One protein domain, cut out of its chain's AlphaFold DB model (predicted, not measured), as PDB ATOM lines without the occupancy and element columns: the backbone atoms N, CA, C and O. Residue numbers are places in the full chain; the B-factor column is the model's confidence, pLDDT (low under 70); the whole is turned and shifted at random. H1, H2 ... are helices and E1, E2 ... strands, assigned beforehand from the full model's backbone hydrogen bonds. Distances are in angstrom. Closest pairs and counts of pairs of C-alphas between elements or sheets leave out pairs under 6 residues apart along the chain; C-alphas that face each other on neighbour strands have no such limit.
ATOM      1  N   ILE A 160      37.636  22.208 -35.694       84.19
ATOM      2  CA  ILE A 160      38.545  22.197 -34.538       84.19
ATOM      3  C   ILE A 160      38.094  21.199 -33.450       84.19
ATOM      4  O   ILE A 160      36.894  20.981 -33.266       84.19
ATOM      5  N   THR A 161      39.067  20.604 -32.745       68.19
ATOM      6  CA  THR A 161      38.953  19.692 -31.575       68.19
ATOM      7  C   THR A 161      39.816  20.295 -30.422       68.19
ATOM      8  O   THR A 161      40.834  20.889 -30.756       68.19
ATOM      9  N   PRO A 162      39.481  20.268 -29.104       54.97
ATOM     10  CA  PRO A 162      39.612  21.468 -28.225       54.97
ATOM     11  C   PRO A 162      40.922  21.610 -27.381       54.97
ATOM     12  O   PRO A 162      41.668  20.631 -27.278       54.97
ATOM     13  N   PRO A 163      41.219  22.797 -26.755       43.22
ATOM     14  CA  PRO A 163      40.711  23.176 -25.425       43.22
ATOM     15  C   PRO A 163      40.116  24.608 -25.331       43.22
ATOM     16  O   PRO A 163      40.560  25.539 -25.990       43.22
ATOM     17  N   GLY A 164      39.138  24.778 -24.425       55.16
ATOM     18  CA  GLY A 164      38.301  25.989 -24.247       55.16
ATOM     19  C   GLY A 164      36.804  25.767 -24.550       55.16
ATOM     20  O   GLY A 164      35.988  26.664 -24.371       55.16
ATOM     21  N   LEU A 165      36.479  24.529 -24.947       64.81
ATOM     22  CA  LEU A 165      35.228  23.951 -25.462       64.81
ATOM     23  C   LEU A 165      34.777  24.435 -26.843       64.81
ATOM     24  O   LEU A 165      34.685  23.593 -27.729       64.81
ATOM     25  N   TYR A 166      34.530  25.731 -27.028       75.38
ATOM     26  CA  TYR A 166      34.054  26.282 -28.301       75.38
ATOM     27  C   TYR A 166      34.797  27.575 -28.619       75.38
ATOM     28  O   TYR A 166      34.726  28.541 -27.859       75.38
ATOM     29  N   THR A 167      35.558  27.572 -29.709       81.19
ATOM     30  CA  THR A 167      36.457  28.677 -30.092       81.19
ATOM     31  C   THR A 167      36.209  29.175 -31.509       81.19
ATOM     32  O   THR A 167      36.528  30.323 -31.820       81.19
ATOM     33  N   LYS A 168      35.615  28.336 -32.363       85.12
ATOM     34  CA  LYS A 168      35.300  28.660 -33.758       85.12
ATOM     35  C   LYS A 168      33.850  29.108 -33.932       85.12
ATOM     36  O   LYS A 168      33.512  29.740 -34.929       85.12
ATOM     37  N   THR A 169      33.000  28.797 -32.962       89.00
ATOM     38  CA  THR A 169      31.560  29.043 -33.001       89.00
ATOM     39  C   THR A 169      31.075  29.743 -31.733       89.00
ATOM     40  O   THR A 169      31.567  29.514 -30.628       89.00
ATOM     41  N   GLN A 170      30.088  30.616 -31.901       90.75
ATOM     42  CA  GLN A 170      29.414  31.325 -30.825       90.75
ATOM     43  C   GLN A 170      28.522  30.358 -30.035       90.75
ATOM     44  O   GLN A 170      27.908  29.458 -30.598       90.75
ATOM     45  N   ASP A 171      28.408  30.564 -28.724       90.50
ATOM     46  CA  ASP A 171      27.364  29.919 -27.919       90.50
ATOM     47  C   ASP A 171      25.981  30.211 -28.541       90.50
ATOM     48  O   ASP A 171      25.638  31.393 -28.647       90.50
ATOM     49  N   PRO A 172      25.180  29.195 -28.930       90.56
ATOM     50  CA  PRO A 172      23.859  29.406 -29.518       90.56
ATOM     51  C   PRO A 172      22.934  30.285 -28.666       90.56
ATOM     52  O   PRO A 172      22.125  31.026 -29.214       90.56
ATOM     53  N   ALA A 173      23.086  30.283 -27.335       90.69
ATOM     54  CA  ALA A 173      22.314  31.155 -26.440       90.69
ATOM     55  C   ALA A 173      22.681  32.649 -26.565       90.69
ATOM     56  O   ALA A 173      21.961  33.512 -26.062       90.69
ATOM     57  N   LYS A 174      23.809  32.960 -27.210       91.50
ATOM     58  CA  LYS A 174      24.330  34.312 -27.470       91.50
ATOM     59  C   LYS A 174      24.401  34.639 -28.966       91.50
ATOM     60  O   LYS A 174      24.903  35.705 -29.319       91.50
ATOM     61  N   ALA A 175      23.962  33.725 -29.831       92.00
ATOM     62  CA  ALA A 175      23.916  33.944 -31.268       92.00
ATOM     63  C   ALA A 175      22.914  35.053 -31.624       92.00
ATOM     64  O   ALA A 175      22.035  35.418 -30.839       92.00
ATOM     65  N   LEU A 176      23.056  35.615 -32.823       88.81
ATOM     66  CA  LEU A 176      22.157  36.658 -33.302       88.81
ATOM     67  C   LEU A 176      20.732  36.106 -33.465       88.81
ATOM     68  O   LEU A 176      20.519  35.074 -34.090       88.81
ATOM     69  N   ASN A 177      19.733  36.852 -32.988       92.75
ATOM     70  CA  ASN A 177      18.316  36.490 -33.149       92.75
ATOM     71  C   ASN A 177      17.785  36.709 -34.579       92.75
ATOM     72  O   ASN A 177      16.632  36.402 -34.876       92.75
ATOM     73  N   THR A 178      18.597  37.284 -35.465       94.00
ATOM     74  CA  THR A 178      18.261  37.509 -36.872       94.00
ATOM     75  C   THR A 178      19.027  36.521 -37.747       94.00
ATOM     76  O   THR A 178      20.256  36.600 -37.765       94.00
ATOM     77  N   PRO A 179      18.354  35.649 -38.518       95.88
ATOM     78  CA  PRO A 179      19.041  34.650 -39.333       95.88
ATOM     79  C   PRO A 179      19.759  35.301 -40.516       95.88
ATOM     80  O   PRO A 179      19.210  36.220 -41.129       95.88
ATOM     81  N   ASP A 180      20.936  34.808 -40.886       97.12
ATOM     82  CA  ASP A 180      21.487  35.048 -42.223       97.12
ATOM     83  C   ASP A 180      20.830  34.100 -43.227       97.12
ATOM     84  O   ASP A 180      20.616  32.921 -42.941       97.12
ATOM     85  N   ILE A 181      20.481  34.628 -44.400       98.00
ATOM     86  CA  ILE A 181      19.888  33.847 -45.488       98.00
ATOM     87  C   ILE A 181      20.936  33.760 -46.583       98.00
ATOM     88  O   ILE A 181      21.341  34.781 -47.139       98.00
ATOM     89  N   LEU A 182      21.377  32.541 -46.869       98.44
ATOM     90  CA  LEU A 182      22.413  32.269 -47.852       98.44
ATOM     91  C   LEU A 182      21.801  31.566 -49.060       98.44
ATOM     92  O   LEU A 182      21.091  30.573 -48.903       98.44
ATOM     93  N   ASP A 183      22.117  32.065 -50.248       98.38
ATOM     94  CA  ASP A 183      21.930  31.348 -51.504       98.38
ATOM     95  C   ASP A 183      23.251  30.656 -51.866       98.38
ATOM     96  O   ASP A 183      24.295  31.312 -51.939       98.38
ATOM     97  N   ILE A 184      23.224  29.331 -52.030       98.56
ATOM     98  CA  ILE A 184      24.409  28.515 -52.318       98.56
ATOM     99  C   ILE A 184      24.193  27.790 -53.642       98.56
ATOM    100  O   ILE A 184      23.371  26.879 -53.753       98.56
ATOM    101  N   GLU A 185      24.981  28.165 -54.644       98.50
ATOM    102  CA  GLU A 185      24.937  27.558 -55.968       98.50
ATOM    103  C   GLU A 185      25.869  26.347 -56.026       98.50
ATOM    104  O   GLU A 185      27.053  26.442 -55.688       98.50
ATOM    105  N   PHE A 186      25.351  25.217 -56.509       98.38
ATOM    106  CA  PHE A 186      26.119  23.992 -56.712       98.38
ATOM    107  C   PHE A 186      26.274  23.673 -58.199       98.38
ATOM    108  O   PHE A 186      25.314  23.718 -58.968       98.38
ATOM    109  N   LYS A 187      27.472  23.233 -58.592       97.31
ATOM    110  CA  LYS A 187      27.754  22.672 -59.918       97.31
ATOM    111  C   LYS A 187      28.487  21.349 -59.751       97.31
ATOM    112  O   LYS A 187      29.485  21.276 -59.048       97.31
ATOM    113  N   LYS A 188      27.977  20.284 -60.382       95.38
ATOM    114  CA  LYS A 188      28.505  18.910 -60.230       95.38
ATOM    115  C   LYS A 188      28.642  18.465 -58.755       95.38
ATOM    116  O   LYS A 188      29.565  17.749 -58.394       95.38
ATOM    117  N   GLY A 189      27.720  18.901 -57.893       95.12
ATOM    118  CA  GLY A 189      27.730  18.573 -56.460       95.12
ATOM    119  C   GLY A 189      28.733  19.366 -55.610       95.12
ATOM    120  O   GLY A 189      28.809  19.129 -54.411       95.12
ATOM    121  N   VAL A 190      29.461  20.321 -56.198       97.12
ATOM    122  CA  VAL A 190      30.420  21.196 -55.504       97.12
ATOM    123  C   VAL A 190      29.836  22.608 -55.384       97.12
ATOM    124  O   VAL A 190      29.258  23.084 -56.366       97.12
ATOM    125  N   PRO A 191      29.949  23.290 -54.228       98.06
ATOM    126  CA  PRO A 191      29.532  24.684 -54.110       98.06
ATOM    127  C   PRO A 191      30.461  25.589 -54.933       98.06
ATOM    128  O   PRO A 191      31.680  25.536 -54.794       98.06
ATOM    129  N   VAL A 192      29.884  26.422 -55.798       98.31
ATOM    130  CA  VAL A 192      30.628  27.336 -56.689       98.31
ATOM    131  C   VAL A 192      30.374  28.808 -56.391       98.31
ATOM    132  O   VAL A 192      31.111  29.666 -56.866       98.31
ATOM    133  N   LYS A 193      29.326  29.117 -55.626       98.62
ATOM    134  CA  LYS A 193      29.012  30.479 -55.200       98.62
ATOM    135  C   LYS A 193      28.187  30.458 -53.924       98.62
ATOM    136  O   LYS A 193      27.296  29.624 -53.780       98.62
ATOM    137  N   VAL A 194      28.463  31.402 -53.034       98.75
ATOM    138  CA  VAL A 194      27.607  31.749 -51.900       98.75
ATOM    139  C   VAL A 194      27.303  33.236 -51.975       98.75
ATOM    140  O   VAL A 194      28.217  34.032 -52.189       98.75
ATOM    141  N   THR A 195      26.037  33.603 -51.800       98.69
ATOM    142  CA  THR A 195      25.585  34.993 -51.696       98.69
ATOM    143  C   THR A 195      24.728  35.147 -50.443       98.69
ATOM    144  O   THR A 195      23.754  34.416 -50.264       98.69
ATOM    145  N   ASN A 196      25.057  36.101 -49.572       98.31
ATOM    146  CA  ASN A 196      24.154  36.501 -48.498       98.31
ATOM    147  C   ASN A 196      23.067  37.414 -49.069       98.31
ATOM    148  O   ASN A 196      23.339  38.476 -49.627       98.31
ATOM    149  N   VAL A 197      21.816  36.981 -48.936       97.88
ATOM    150  CA  VAL A 197      20.650  37.631 -49.546       97.88
ATOM    151  C   VAL A 197      20.384  39.015 -48.945       97.88
ATOM    152  O   VAL A 197      19.770  39.857 -49.597       97.88
ATOM    153  N   LYS A 198      20.832  39.274 -47.711       94.88
ATOM    154  CA  LYS A 198      20.565  40.538 -47.012       94.88
ATOM    155  C   LYS A 198      21.515  41.658 -47.412       94.88
ATOM    156  O   LYS A 198      21.056  42.771 -47.647       94.88
ATOM    157  N   ASP A 199      22.816  41.381 -47.430       95.62
ATOM    158  CA  ASP A 199      23.854  42.394 -47.656       95.62
ATOM    159  C   ASP A 199      24.502  42.309 -49.052       95.62
ATOM    160  O   ASP A 199      25.223  43.221 -49.450       95.62
ATOM    161  N   GLY A 200      24.211  41.255 -49.821       96.88
ATOM    162  CA  GLY A 200      24.741  41.037 -51.168       96.88
ATOM    163  C   GLY A 200      26.170  40.483 -51.208       96.88
ATOM    164  O   GLY A 200      26.697  40.260 -52.304       96.88
ATOM    165  N   THR A 201      26.800  40.228 -50.055       98.19
ATOM    166  CA  THR A 201      28.153  39.660 -49.966       98.19
ATOM    167  C   THR A 201      28.207  38.353 -50.738       98.19
ATOM    168  O   THR A 201      27.392  37.462 -50.506       98.19
ATOM    169  N   THR A 202      29.150  38.240 -51.674       98.31
ATOM    170  CA  THR A 202      29.248  37.102 -52.589       98.31
ATOM    171  C   THR A 202      30.682  36.600 -52.680       98.31
ATOM    172  O   THR A 202      31.598  37.389 -52.892       98.31
ATOM    173  N   HIS A 203      30.857  35.279 -52.614       98.56
ATOM    174  CA  HIS A 203      32.136  34.603 -52.842       98.56
ATOM    175  C   HIS A 203      31.972  33.496 -53.885       98.56
ATOM    176  O   HIS A 203      30.968  32.783 -53.878       98.56
ATOM    177  N   GLN A 204      32.952  33.365 -54.784       97.50
ATOM    178  CA  GLN A 204      32.915  32.427 -55.922       97.50
ATOM    179  C   GLN A 204      34.136  31.504 -56.000       97.50
ATOM    180  O   GLN A 204      34.131  30.535 -56.756       97.50
ATOM    181  N   THR A 205      35.198  31.792 -55.248       97.81
ATOM    182  CA  THR A 205      36.346  30.886 -55.163       97.81
ATOM    183  C   THR A 205      36.125  29.880 -54.035       97.81
ATOM    184  O   THR A 205      35.491  30.194 -53.027       97.81
ATOM    185  N   SER A 206      36.635  28.660 -54.210       97.25
ATOM    186  CA  SER A 206      36.444  27.530 -53.293       97.25
ATOM    187  C   SER A 206      36.819  27.870 -51.847       97.25
ATOM    188  O   SER A 206      36.008  27.701 -50.936       97.25
ATOM    189  N   LEU A 207      38.030  28.395 -51.650       96.56
ATOM    190  CA  LEU A 207      38.562  28.727 -50.334       96.56
ATOM    191  C   LEU A 207      37.808  29.894 -49.685       96.56
ATOM    192  O   LEU A 207      37.392  29.774 -48.537       96.56
ATOM    193  N   GLU A 208      37.588  30.999 -50.406       97.75
ATOM    194  CA  GLU A 208      36.887  32.168 -49.852       97.75
ATOM    195  C   GLU A 208      35.448  31.827 -49.473       97.75
ATOM    196  O   GLU A 208      34.995  32.195 -48.392       97.75
ATOM    197  N   LEU A 209      34.743  31.072 -50.325       98.12
ATOM    198  CA  LEU A 209      33.398  30.583 -50.041       98.12
ATOM    199  C   LEU A 209      33.383  29.737 -48.770       98.12
ATOM    200  O   LEU A 209      32.533  29.938 -47.903       98.12
ATOM    201  N   PHE A 210      34.320  28.798 -48.636       98.19
ATOM    202  CA  PHE A 210      34.370  27.908 -47.481       98.19
ATOM    203  C   PHE A 210      34.708  28.661 -46.183       98.19
ATOM    204  O   PHE A 210      34.096  28.420 -45.139       98.19
ATOM    205  N   VAL A 211      35.641  29.614 -46.248       97.25
ATOM    206  CA  VAL A 211      35.994  30.494 -45.122       97.25
ATOM    207  C   VAL A 211      34.818  31.393 -44.737       97.25
ATOM    208  O   VAL A 211      34.504  31.493 -43.552       97.25
ATOM    209  N   TYR A 212      34.116  31.972 -45.710       98.31
ATOM    210  CA  TYR A 212      32.927  32.785 -45.458       98.31
ATOM    211  C   TYR A 212      31.813  31.974 -44.785       98.31
ATOM    212  O   TYR A 212      31.224  32.414 -43.798       98.31
ATOM    213  N   LEU A 213      31.565  30.746 -45.248       98.44
ATOM    214  CA  LEU A 213      30.611  29.848 -44.595       98.44
ATOM    215  C   LEU A 213      31.025  29.510 -43.160       98.44
ATOM    216  O   LEU A 213      30.160  29.420 -42.292       98.44
ATOM    217  N   ASN A 214      32.325  29.357 -42.891       97.44
ATOM    218  CA  ASN A 214      32.823  29.154 -41.531       97.44
ATOM    219  C   ASN A 214      32.547  30.369 -40.646       97.44
ATOM    220  O   ASN A 214      32.128  30.200 -39.503       97.44
ATOM    221  N   GLU A 215      32.757  31.575 -41.169       96.19
ATOM    222  CA  GLU A 215      32.482  32.822 -40.460       96.19
ATOM    223  C   GLU A 215      30.990  32.959 -40.128       96.19
ATOM    224  O   GLU A 215      30.635  33.184 -38.969       96.19
ATOM    225  N   VAL A 216      30.109  32.796 -41.120       97.31
ATOM    226  CA  VAL A 216      28.657  32.934 -40.925       97.31
ATOM    227  C   VAL A 216      28.136  31.857 -39.972       97.31
ATOM    228  O   VAL A 216      27.501  32.179 -38.970       97.31
ATOM    229  N   ALA A 217      28.449  30.583 -40.220       97.00
ATOM    230  CA  ALA A 217      28.046  29.478 -39.347       97.00
ATOM    231  C   ALA A 217      28.586  29.649 -37.918       97.00
ATOM    232  O   ALA A 217      27.863  29.419 -36.946       97.00
ATOM    233  N   GLY A 218      29.838  30.100 -37.796       94.94
ATOM    234  CA  GLY A 218      30.493  30.397 -36.530       94.94
ATOM    235  C   GLY A 218      29.728  31.432 -35.712       94.94
ATOM    236  O   GLY A 218      29.416  31.173 -34.550       94.94
ATOM    237  N   LYS A 219      29.337  32.559 -36.321       94.75
ATOM    238  CA  LYS A 219      28.544  33.619 -35.663       94.75
ATOM    239  C   LYS A 219      27.199  33.123 -35.117       94.75
ATOM    240  O   LYS A 219      26.724  33.649 -34.112       94.75
ATOM    241  N   HIS A 220      26.607  32.112 -35.753       96.06
ATOM    242  CA  HIS A 220      25.303  31.546 -35.384       96.06
ATOM    243  C   HIS A 220      25.385  30.269 -34.532       96.06
ATOM    244  O   HIS A 220      24.359  29.653 -34.254       96.06
ATOM    245  N   GLY A 221      26.583  29.857 -34.107       93.81
ATOM    246  CA  GLY A 221      26.759  28.672 -33.258       93.81
ATOM    247  C   GLY A 221      26.496  27.337 -33.961       93.81
ATOM    248  O   GLY A 221      26.142  26.347 -33.322       93.81
ATOM    249  N   VAL A 222      26.633  27.297 -35.287       96.06
ATOM    250  CA  VAL A 222      26.359  26.104 -36.096       96.06
ATOM    251  C   VAL A 222      27.580  25.180 -36.129       96.06
ATOM    252  O   VAL A 222      28.705  25.620 -36.355       96.06
ATOM    253  N   GLY A 223      27.338  23.874 -35.982       93.75
ATOM    254  CA  GLY A 223      28.335  22.826 -36.231       93.75
ATOM    255  C   GLY A 223      28.992  22.215 -34.996       93.75
ATOM    256  O   GLY A 223      30.057  21.612 -35.120       93.75
ATOM    257  N   HIS A 224      28.374  22.342 -33.817       91.25
ATOM    258  CA  HIS A 224      28.791  21.635 -32.599       91.25
ATOM    259  C   HIS A 224      28.454  20.146 -32.653       91.25
ATOM    260  O   HIS A 224      27.311  19.764 -32.910       91.25
ATOM    261  N   ILE A 225      29.432  19.299 -32.337       89.62
ATOM    262  CA  ILE A 225      29.266  17.844 -32.298       89.62
ATOM    263  C   ILE A 225      29.990  17.285 -31.063       89.62
ATOM    264  O   ILE A 225      31.210  17.354 -30.993       89.62
ATOM    265  N   ASP A 226      29.261  16.684 -30.114       91.44
ATOM    266  CA  ASP A 226      29.823  15.897 -28.993       91.44
ATOM    267  C   ASP A 226      29.522  14.409 -29.200       91.44
ATOM    268  O   ASP A 226      28.367  13.972 -29.120       91.44
ATOM    269  N   ILE A 227      30.548  13.627 -29.529       90.56
ATOM    270  CA  ILE A 227      30.432  12.245 -29.999       90.56
ATOM    271  C   ILE A 227      31.270  11.280 -29.175       90.56
ATOM    272  O   ILE A 227      32.347  11.610 -28.687       90.56
ATOM    273  N   ALA A 228      30.782  10.044 -29.084       91.75
ATOM    274  CA  ALA A 228      31.616   8.884 -28.827       91.75
ATOM    275  C   ALA A 228      31.779   8.133 -30.152       91.75
ATOM    276  O   ALA A 228      30.778   7.745 -30.750       91.75
ATOM    277  N   GLU A 229      33.017   7.950 -30.589       90.44
ATOM    278  CA  GLU A 229      33.377   7.316 -31.859       90.44
ATOM    279  C   GLU A 229      34.143   6.012 -31.616       90.44
ATOM    280  O   GLU A 229      34.884   5.877 -30.630       90.44
ATOM    281  N   ASN A 230      33.985   5.045 -32.519       90.12
ATOM    282  CA  ASN A 230      34.866   3.882 -32.580       90.12
ATOM    283  C   ASN A 230      36.135   4.240 -33.352       90.12
ATOM    284  O   ASN A 230      36.075   4.735 -34.475       90.12
ATOM    285  N   ARG A 231      37.300   3.992 -32.759       83.62
ATOM    286  CA  ARG A 231      38.605   4.146 -33.399       83.62
ATOM    287  C   ARG A 231      38.966   2.910 -34.207       83.62
ATOM    288  O   ARG A 231      38.571   1.797 -33.866       83.62
ATOM    289  N   PHE A 232      39.793   3.105 -35.227       78.31
ATOM    290  CA  PHE A 232      40.300   2.043 -36.097       78.31
ATOM    291  C   PHE A 232      41.004   0.923 -35.316       78.31
ATOM    292  O   PHE A 232      40.861  -0.252 -35.627       78.31
ATOM    293  N   ASN A 233      41.704   1.273 -34.234       72.69
ATOM    294  CA  ASN A 233      42.382   0.314 -33.357       72.69
ATOM    295  C   ASN A 233      41.458  -0.406 -32.353       72.69
ATOM    296  O   ASN A 233      41.948  -1.046 -31.423       72.69
ATOM    297  N   GLY A 234      40.138  -0.269 -32.494       77.06
ATOM    298  CA  GLY A 234      39.137  -0.935 -31.659       77.06
ATOM    299  C   GLY A 234      38.813  -0.234 -30.336       77.06
ATOM    300  O   GLY A 234      37.953  -0.708 -29.596       77.06
ATOM    301  N   MET A 235      39.455   0.894 -30.010       80.69
ATOM    302  CA  MET A 235      39.103   1.682 -28.820       80.69
ATOM    303  C   MET A 235      37.927   2.625 -29.086       80.69
ATOM    304  O   MET A 235      37.690   3.039 -30.212       80.69
ATOM    305  N   LYS A 236      37.225   3.044 -28.032       84.62
ATOM    306  CA  LYS A 236      36.282   4.168 -28.106       84.62
ATOM    307  C   LYS A 236      36.958   5.463 -27.674       84.62
ATOM    308  O   LYS A 236      37.807   5.458 -26.782       84.62
ATOM    309  N   SER A 237      36.556   6.571 -28.283       84.00
ATOM    310  CA  SER A 237      37.022   7.915 -27.943       84.00
ATOM    311  C   SER A 237      35.839   8.858 -27.832       84.00
ATOM    312  O   SER A 237      34.902   8.749 -28.613       84.00
ATOM    313  N   ARG A 238      35.877   9.789 -26.876       87.31
ATOM    314  CA  ARG A 238      34.956  10.928 -26.867       87.31
ATOM    315  C   ARG A 238      35.640  12.107 -27.550       87.31
ATOM    316  O   ARG A 238      36.773  12.424 -27.195       87.31
ATOM    317  N   GLY A 239      34.962  12.728 -28.505       85.81
ATOM    318  CA  GLY A 239      35.435  13.895 -29.240       85.81
ATOM    319  C   GLY A 239      34.383  14.995 -29.224       85.81
ATOM    320  O   GLY A 239      33.193  14.722 -29.362       85.81
ATOM    321  N   ILE A 240      34.832  16.235 -29.055       88.25
ATOM    322  CA  ILE A 240      34.009  17.429 -29.258       88.25
ATOM    323  C   ILE A 240      34.601  18.158 -30.455       88.25
ATOM    324  O   ILE A 240      35.796  18.437 -30.452       88.25
ATOM    325  N   CYS A 241      33.786  18.419 -31.472       89.31
ATOM    326  CA  CYS A 241      34.205  19.044 -32.722       89.31
ATOM    327  C   CYS A 241      33.331  20.258 -33.049       89.31
ATOM    328  O   CYS A 241      32.122  20.239 -32.811       89.31
ATOM    329  N   GLU A 242      33.935  21.262 -33.679       92.88
ATOM    330  CA  GLU A 242      33.238  22.390 -34.301       92.88
ATOM    331  C   GLU A 242      33.487  22.356 -35.813       92.88
ATOM    332  O   GLU A 242      34.618  22.582 -36.236       92.88
ATOM    333  N   ALA A 243      32.463  22.084 -36.629       95.62
ATOM    334  CA  ALA A 243      32.567  22.004 -38.095       95.62
ATOM    335  C   ALA A 243      31.539  22.921 -38.796       95.62
ATOM    336  O   ALA A 243      30.544  22.428 -39.341       95.62
ATOM    337  N   PRO A 244      31.734  24.254 -38.778       96.81
ATOM    338  CA  PRO A 244      30.679  25.211 -39.113       96.81
ATOM    339  C   PRO A 244      30.272  25.169 -40.594       96.81
ATOM    340  O   PRO A 244      29.135  24.810 -40.912       96.81
ATOM    341  N   ALA A 245      31.208  25.442 -41.515       98.00
ATOM    342  CA  ALA A 245      30.944  25.397 -42.959       98.00
ATOM    343  C   ALA A 245      30.530  23.995 -43.420       98.00
ATOM    344  O   ALA A 245      29.573  23.841 -44.182       98.00
ATOM    345  N   GLY A 246      31.215  22.965 -42.910       97.62
ATOM    346  CA  GLY A 246      30.913  21.567 -43.214       97.62
ATOM    347  C   GLY A 246      29.472  21.184 -42.871       97.62
ATOM    348  O   GLY A 246      28.832  20.473 -43.639       97.62
ATOM    349  N   THR A 247      28.928  21.716 -41.772       98.12
ATOM    350  CA  THR A 247      27.536  21.471 -41.367       98.12
ATOM    351  C   THR A 247      26.540  22.109 -42.336       98.12
ATOM    352  O   THR A 247      25.610  21.434 -42.779       98.12
ATOM    353  N   ILE A 248      26.744  23.377 -42.723       98.44
ATOM    354  CA  ILE A 248      25.889  24.045 -43.723       98.44
ATOM    355  C   ILE A 248      25.925  23.279 -45.049       98.44
ATOM    356  O   ILE A 248      24.879  22.959 -45.621       98.44
ATOM    357  N   LEU A 249      27.126  22.962 -45.534       98.50
ATOM    358  CA  LEU A 249      27.310  22.306 -46.825       98.50
ATOM    359  C   LEU A 249      26.765  20.883 -46.841       98.50
ATOM    360  O   LEU A 249      26.181  20.479 -47.840       98.50
ATOM    361  N   TYR A 250      26.887  20.137 -45.743       98.06
ATOM    362  CA  TYR A 250      26.300  18.804 -45.639       98.06
ATOM    363  C   TYR A 250      24.778  18.849 -45.838       98.06
ATOM    364  O   TYR A 250      24.240  18.126 -46.680       98.06
ATOM    365  N   HIS A 251      24.080  19.728 -45.114       98.19
ATOM    366  CA  HIS A 251      22.622  19.818 -45.193       98.19
ATOM    367  C   HIS A 251      22.132  20.375 -46.535       98.19
ATOM    368  O   HIS A 251      21.211  19.811 -47.126       98.19
ATOM    369  N   THR A 252      22.764  21.429 -47.050       97.88
ATOM    370  CA  THR A 252      22.384  22.034 -48.341       97.88
ATOM    371  C   THR A 252      22.680  21.106 -49.520       97.88
ATOM    372  O   THR A 252      21.847  20.958 -50.415       97.88
ATOM    373  N   HIS A 253      23.805  20.386 -49.491       97.88
ATOM    374  CA  HIS A 253      24.118  19.399 -50.519       97.88
ATOM    375  C   HIS A 253      23.147  18.202 -50.493       97.88
ATOM    376  O   HIS A 253      22.743  17.707 -51.547       97.88
ATOM    377  N   LEU A 254      22.726  17.735 -49.310       96.50
ATOM    378  CA  LEU A 254      21.704  16.686 -49.212       96.50
ATOM    379  C   LEU A 254      20.375  17.094 -49.859       96.50
ATOM    380  O   LEU A 254      19.734  16.243 -50.487       96.50
ATOM    381  N   ASP A 255      19.981  18.357 -49.708       97.50
ATOM    382  CA  ASP A 255      18.740  18.899 -50.260       97.50
ATOM    383  C   ASP A 255      18.800  19.006 -51.792       97.50
ATOM    384  O   ASP A 255      17.992  18.391 -52.495       97.50
ATOM    385  N   ILE A 256      19.843  19.639 -52.344       96.50
ATOM    386  CA  ILE A 256      19.981  19.744 -53.806       96.50
ATOM    387  C   ILE A 256      20.147  18.367 -54.465       96.50
ATOM    388  O   ILE A 256      19.603  18.112 -55.543       96.50
ATOM    389  N   LYS A 257      20.834  17.424 -53.804       93.50
ATOM    390  CA  LYS A 257      20.966  16.032 -54.267       93.50
ATOM    391  C   LYS A 257      19.623  15.306 -54.250       93.50
ATOM    392  O   LYS A 257      19.365  14.502 -55.146       93.50
ATOM    393  N   ALA A 258      18.760  15.585 -53.271       95.12
ATOM    394  CA  ALA A 258      17.407  15.038 -53.223       95.12
ATOM    395  C   ALA A 258      16.560  15.481 -54.417       95.12
ATOM    396  O   ALA A 258      15.805  14.670 -54.951       95.12
ATOM    397  N   PHE A 259      16.718  16.736 -54.829       96.25
ATOM    398  CA  PHE A 259      15.982  17.329 -55.938       96.25
ATOM    399  C   PHE A 259      16.502  16.886 -57.316       96.25
ATOM    400  O   PHE A 259      15.725  16.704 -58.249       96.25
ATOM    401  N   THR A 260      17.816  16.683 -57.451       96.19
ATOM    402  CA  THR A 260      18.475  16.490 -58.759       96.19
ATOM    403  C   THR A 260      18.861  15.046 -59.084       96.19
ATOM    404  O   THR A 260      19.156  14.737 -60.238       96.19
ATOM    405  N   THR A 261      18.881  14.135 -58.103       94.50
ATOM    406  CA  THR A 261      19.359  12.757 -58.308       94.50
ATOM    407  C   THR A 261      18.208  11.765 -58.437       94.50
ATOM    408  O   THR A 261      17.326  11.696 -57.584       94.50
ATOM    409  N   TYR A 262      18.270  10.907 -59.460       96.38
ATOM    410  CA  TYR A 262      17.327   9.801 -59.617       96.38
ATOM    411  C   TYR A 262      17.301   8.887 -58.381       96.38
ATOM    412  O   TYR A 262      18.343   8.526 -57.827       96.38
ATOM    413  N   ARG A 263      16.098   8.461 -57.980       96.69
ATOM    414  CA  ARG A 263      15.841   7.729 -56.729       96.69
ATOM    415  C   ARG A 263      16.774   6.536 -56.500       96.69
ATOM    416  O   ARG A 263      17.320   6.408 -55.410       96.69
ATOM    417  N   GLU A 264      16.961   5.664 -57.494       97.62
ATOM    418  CA  GLU A 264      17.796   4.463 -57.309       97.62
ATOM    419  C   GLU A 264      19.295   4.790 -57.294       97.62
ATOM    420  O   GLU A 264      20.036   4.232 -56.488       97.62
ATOM    421  N   VAL A 265      19.734   5.776 -58.089       95.81
ATOM    422  CA  VAL A 265      21.118   6.277 -58.043       95.81
ATOM    423  C   VAL A 265      21.422   6.844 -56.658       95.81
ATOM    424  O   VAL A 265      22.492   6.591 -56.110       95.81
ATOM    425  N   ARG A 266      20.468   7.563 -56.050       94.44
ATOM    426  CA  ARG A 266      20.626   8.114 -54.699       94.44
ATOM    427  C   ARG A 266      20.869   7.019 -53.657       94.44
ATOM    428  O   ARG A 266      21.769   7.188 -52.840       94.44
ATOM    429  N   LYS A 267      20.123   5.908 -53.701       95.31
ATOM    430  CA  LYS A 267      20.300   4.780 -52.764       95.31
ATOM    431  C   LYS A 267      21.679   4.132 -52.903       95.31
ATOM    432  O   LYS A 267      22.344   3.898 -51.899       95.31
ATOM    433  N   ILE A 268      22.134   3.898 -54.136       96.25
ATOM    434  CA  ILE A 268      23.466   3.330 -54.397       96.25
ATOM    435  C   ILE A 268      24.555   4.287 -53.894       96.25
ATOM    436  O   ILE A 268      25.438   3.882 -53.140       96.25
ATOM    437  N   LYS A 269      24.449   5.579 -54.233       94.50
ATOM    438  CA  LYS A 269      25.401   6.607 -53.783       94.50
ATOM    439  C   LYS A 269      25.448   6.753 -52.260       94.50
ATOM    440  O   LYS A 269      26.504   7.075 -51.737       94.50
ATOM    441  N   GLN A 270      24.345   6.528 -51.544       94.31
ATOM    442  CA  GLN A 270      24.351   6.526 -50.076       94.31
ATOM    443  C   GLN A 270      25.207   5.387 -49.510       94.31
ATOM    444  O   GLN A 270      25.986   5.625 -48.593       94.31
ATOM    445  N   GLY A 271      25.121   4.181 -50.083       95.94
ATOM    446  CA  GLY A 271      25.988   3.064 -49.695       95.94
ATOM    447  C   GLY A 271      27.472   3.362 -49.930       95.94
ATOM    448  O   GLY A 271      28.292   3.138 -49.041       95.94
ATOM    449  N   LEU A 272      27.808   3.944 -51.087       96.31
ATOM    450  CA  LEU A 272      29.179   4.372 -51.394       96.31
ATOM    451  C   LEU A 272      29.667   5.477 -50.447       96.31
ATOM    452  O   LEU A 272      30.790   5.409 -49.970       96.31
ATOM    453  N   GLY A 273      28.811   6.446 -50.107       95.94
ATOM    454  CA  GLY A 273      29.139   7.513 -49.156       95.94
ATOM    455  C   GLY A 273      29.443   7.003 -47.744       95.94
ATOM    456  O   GLY A 273      30.360   7.505 -47.092       95.94
ATOM    457  N   LEU A 274      28.730   5.967 -47.285       96.50
ATOM    458  CA  LEU A 274      29.028   5.298 -46.013       96.50
ATOM    459  C   LEU A 274      30.401   4.620 -46.049       96.50
ATOM    460  O   LEU A 274      31.191   4.790 -45.117       96.50
ATOM    461  N   LYS A 275      30.710   3.894 -47.133       96.69
ATOM    462  CA  LYS A 275      32.014   3.238 -47.279       96.69
ATOM    463  C   LYS A 275      33.147   4.253 -47.406       96.69
ATOM    464  O   LYS A 275      34.182   4.089 -46.767       96.69
ATOM    465  N   PHE A 276      32.928   5.330 -48.155       95.88
ATOM    466  CA  PHE A 276      33.852   6.453 -48.255       95.88
ATOM    467  C   PHE A 276      34.175   7.036 -46.873       95.88
ATOM    468  O   PHE A 276      35.344   7.207 -46.542       95.88
ATOM    469  N   ALA A 277      33.163   7.285 -46.035       95.88
ATOM    470  CA  ALA A 277      33.379   7.829 -44.697       95.88
ATOM    471  C   ALA A 277      34.217   6.897 -43.804       95.88
ATOM    472  O   ALA A 277      35.105   7.365 -43.090       95.88
ATOM    473  N   GLU A 278      33.974   5.585 -43.868       94.38
ATOM    474  CA  GLU A 278      34.782   4.572 -43.176       94.38
ATOM    475  C   GLU A 278      36.240   4.590 -43.660       94.38
ATOM    476  O   GLU A 278      37.159   4.674 -42.843       94.38
ATOM    477  N   LEU A 279      36.463   4.557 -44.978       90.69
ATOM    478  CA  LEU A 279      37.804   4.559 -45.574       90.69
ATOM    479  C   LEU A 279      38.564   5.843 -45.235       90.69
ATOM    480  O   LEU A 279      39.733   5.787 -44.859       90.69
ATOM    481  N   MET A 280      37.896   6.996 -45.274       89.31
ATOM    482  CA  MET A 280      38.506   8.260 -44.873       89.31
ATOM    483  C   MET A 280      38.896   8.276 -43.406       89.31
ATOM    484  O   MET A 280      40.008   8.683 -43.079       89.31
ATOM    485  N   TYR A 281      38.015   7.814 -42.523       88.94
ATOM    486  CA  TYR A 281      38.290   7.772 -41.090       88.94
ATOM    487  C   TYR A 281      39.435   6.812 -40.733       88.94
ATOM    488  O   TYR A 281      40.261   7.114 -39.872       88.94
ATOM    489  N   THR A 282      39.494   5.660 -41.402       84.56
ATOM    490  CA  THR A 282      40.495   4.602 -41.160       84.56
ATOM    491  C   THR A 282      41.804   4.812 -41.915       84.56
ATOM    492  O   THR A 282      42.798   4.148 -41.634       84.56
ATOM    493  N   GLY A 283      41.839   5.781 -42.826       82.62
ATOM    494  CA  GLY A 283      43.062   6.242 -43.450       82.62
ATOM    495  C   GLY A 283      43.368   5.641 -44.828       82.62
ATOM    496  O   GLY A 283      44.514   5.718 -45.272       82.62
ATOM    497  N   PHE A 284      42.371   5.146 -45.548       84.38
ATOM    498  CA  PHE A 284      42.509   4.476 -46.844       84.38
ATOM    499  C   PHE A 284      42.186   5.378 -48.052       84.38
ATOM    500  O   PHE A 284      41.737   4.896 -49.074       84.38
ATOM    501  N   TRP A 285      42.416   6.693 -47.981       85.38
ATOM    502  CA  TRP A 285      42.147   7.612 -49.108       85.38
ATOM    503  C   TRP A 285      42.812   7.208 -50.437       85.38
ATOM    504  O   TRP A 285      42.178   7.265 -51.481       85.38
ATOM    505  N   GLN A 286      44.083   6.793 -50.406       82.25
ATOM    506  CA  GLN A 286      44.854   6.439 -51.609       82.25
ATOM    507  C   GLN A 286      44.674   4.974 -52.039       82.25
ATOM    508  O   GLN A 286      45.529   4.420 -52.728       82.25
ATOM    509  N   SER A 287      43.620   4.303 -51.578       83.31
ATOM    510  CA  SER A 287      43.366   2.916 -51.944       83.31
ATOM    511  C   SER A 287      42.389   2.801 -53.111       83.31
ATOM    512  O   SER A 287      41.546   3.674 -53.334       83.31
ATOM    513  N   LEU A 288      42.482   1.688 -53.845       88.88
ATOM    514  CA  LEU A 288      41.618   1.407 -54.995       88.88
ATOM    515  C   LEU A 288      40.139   1.369 -54.592       88.88
ATOM    516  O   LEU A 288      39.265   1.823 -55.326       88.88
ATOM    517  N   GLU A 289      39.835   0.847 -53.404       90.69
ATOM    518  CA  GLU A 289      38.472   0.826 -52.888       90.69
ATOM    519  C   GLU A 289      37.933   2.227 -52.561       90.69
ATOM    520  O   GLU A 289      36.728   2.450 -52.702       90.69
ATOM    521  N   CYS A 290      38.791   3.178 -52.169       89.62
ATOM    522  CA  CYS A 290      38.375   4.564 -51.965       89.62
ATOM    523  C   CYS A 290      38.140   5.272 -53.299       89.62
ATOM    524  O   CYS A 290      37.118   5.944 -53.438       89.62
ATOM    525  N   GLU A 291      38.994   5.028 -54.297       90.94
ATOM    526  CA  GLU A 291      38.841   5.556 -55.659       90.94
ATOM    527  C   GLU A 291      37.478   5.188 -56.270       90.94
ATOM    528  O   GLU A 291      36.790   6.042 -56.822       90.94
ATOM    529  N   ILE A 292      37.013   3.948 -56.076       93.06
ATOM    530  CA  ILE A 292      35.683   3.496 -56.530       93.06
ATOM    531  C   ILE A 292      34.539   4.242 -55.822       93.06
ATOM    532  O   ILE A 292      33.451   4.402 -56.383       93.06
ATOM    533  N   CYS A 293      34.750   4.671 -54.577       92.38
ATOM    534  CA  CYS A 293      33.743   5.398 -53.808       92.38
ATOM    535  C   CYS A 293      33.686   6.891 -54.158       92.38
ATOM    536  O   CYS A 293      32.735   7.558 -53.739       92.38
ATOM    537  N   LEU A 294      34.674   7.417 -54.894       88.31
ATOM    538  CA  LEU A 294      34.719   8.829 -55.239       88.31
ATOM    539  C   LEU A 294      33.549   9.224 -56.157       88.31
ATOM    540  O   LEU A 294      33.105   8.454 -57.015       88.31
TER     541      LEU A 294
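Overview. This is residues 160 to 294 of the 296 residues of the protein "Citrulline--aspartate ligase" of Cercocebus atys (UniProt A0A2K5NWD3). An open C-shaped frame: a body, made by the strand hairpin E1 and E2 with the helices H1 and H2, has a strand hairpin, E3 and E4, as an arm at one end and the helical hairpin of H3 and H4 at the other, with a gap between the arm and H3. H2 and H3 come close at the link that joins them, and H3 folds back alongside H2. The printed part has 135 residues, with named elements in the order E1 E2 H1 E3 E4 H2 H3 H4: four helices and four strands, in two antiparallel sheets of two strands each; the class is mixed, helices and strands. It is only just compact, close to loose, with a radius of gyration of the C-alphas of 17.0 A, and spans 45 by 40 by 25 A.

Arrangement. Start at residue 160 and pass 22 residues with no named element, to reach E1, residues 182 to 187, and E2, residues 190 to 196. They form a hairpin, antiparallel at 158 degrees; look for N 183 and O 195, 2.9 A apart, within hydrogen-bond range. Residues 194 to 195 of E2 also pair, antiparallel, with residues 202 to 203. Next comes H1, residues 206 to 219; its closest C-alphas to E2 are Leu 209 and Val 194, 6.2 A apart. E3, residues 224 to 230, and E4, residues 236 to 242, form a second hairpin, antiparallel at 159 degrees, with N 227 and O 239 2.9 A apart, within hydrogen-bond range. H2, residues 244 to 260, touches H1 with its residues 244 to 248 alone, closest at the C-alphas of Asn 214 and Ala 245, 4.4 A apart. The two run opposite ways at a steep tilt of 68 degrees, only just short of about perpendicular. The closest C-alphas of E1 and H2 are Ile 184 and Thr 252, 7.9 A apart. H3, residues 263 to 282, is close to H2 but not clearly touching, closest at the C-alphas of Ala 258 and Arg 266, 7.8 A, at a shallow tilt of 26 degrees, opposite ways. H4, residues 288 to 293, forms a helical hairpin with H3; residues 272 to 280 of H3 touch it, closest at the C-alphas of Leu 272 and Cys 293, 5.3 A, at a steep tilt of 42 degrees, opposite ways. H3 is apart from E3 and E4. In H1, H2 and H3 every O i to N i+4 pair is within hydrogen-bond range; in H4, 1 of 2.

Along the chain. Find C-alpha 182 at (22.413, 32.269, -47.852), where E1 begins; it runs 16.3 A, and E2 18.0 A. H1 measures 20.3 A, E3 18.8 A and E4 19.5 A. Find C-alpha 244 at (30.679, 25.211, -39.113); from there H2 runs 24.7 A. H3, the longest helix by residues, covers 29.3 A, and H4, 8.9 A, ends at C-alpha 293, (33.743, 5.398, -53.808).

Size, cuts and confidence. The two C-alphas farthest apart are those of Asp 199 and Gly 234, 48.7 A. The printed part has no cut, and no link between named elements is long; E2 to H1 is short, the others tight. Mean pLDDT of the printed part is 91.9; look at residues 161 to 165 for the five under 70.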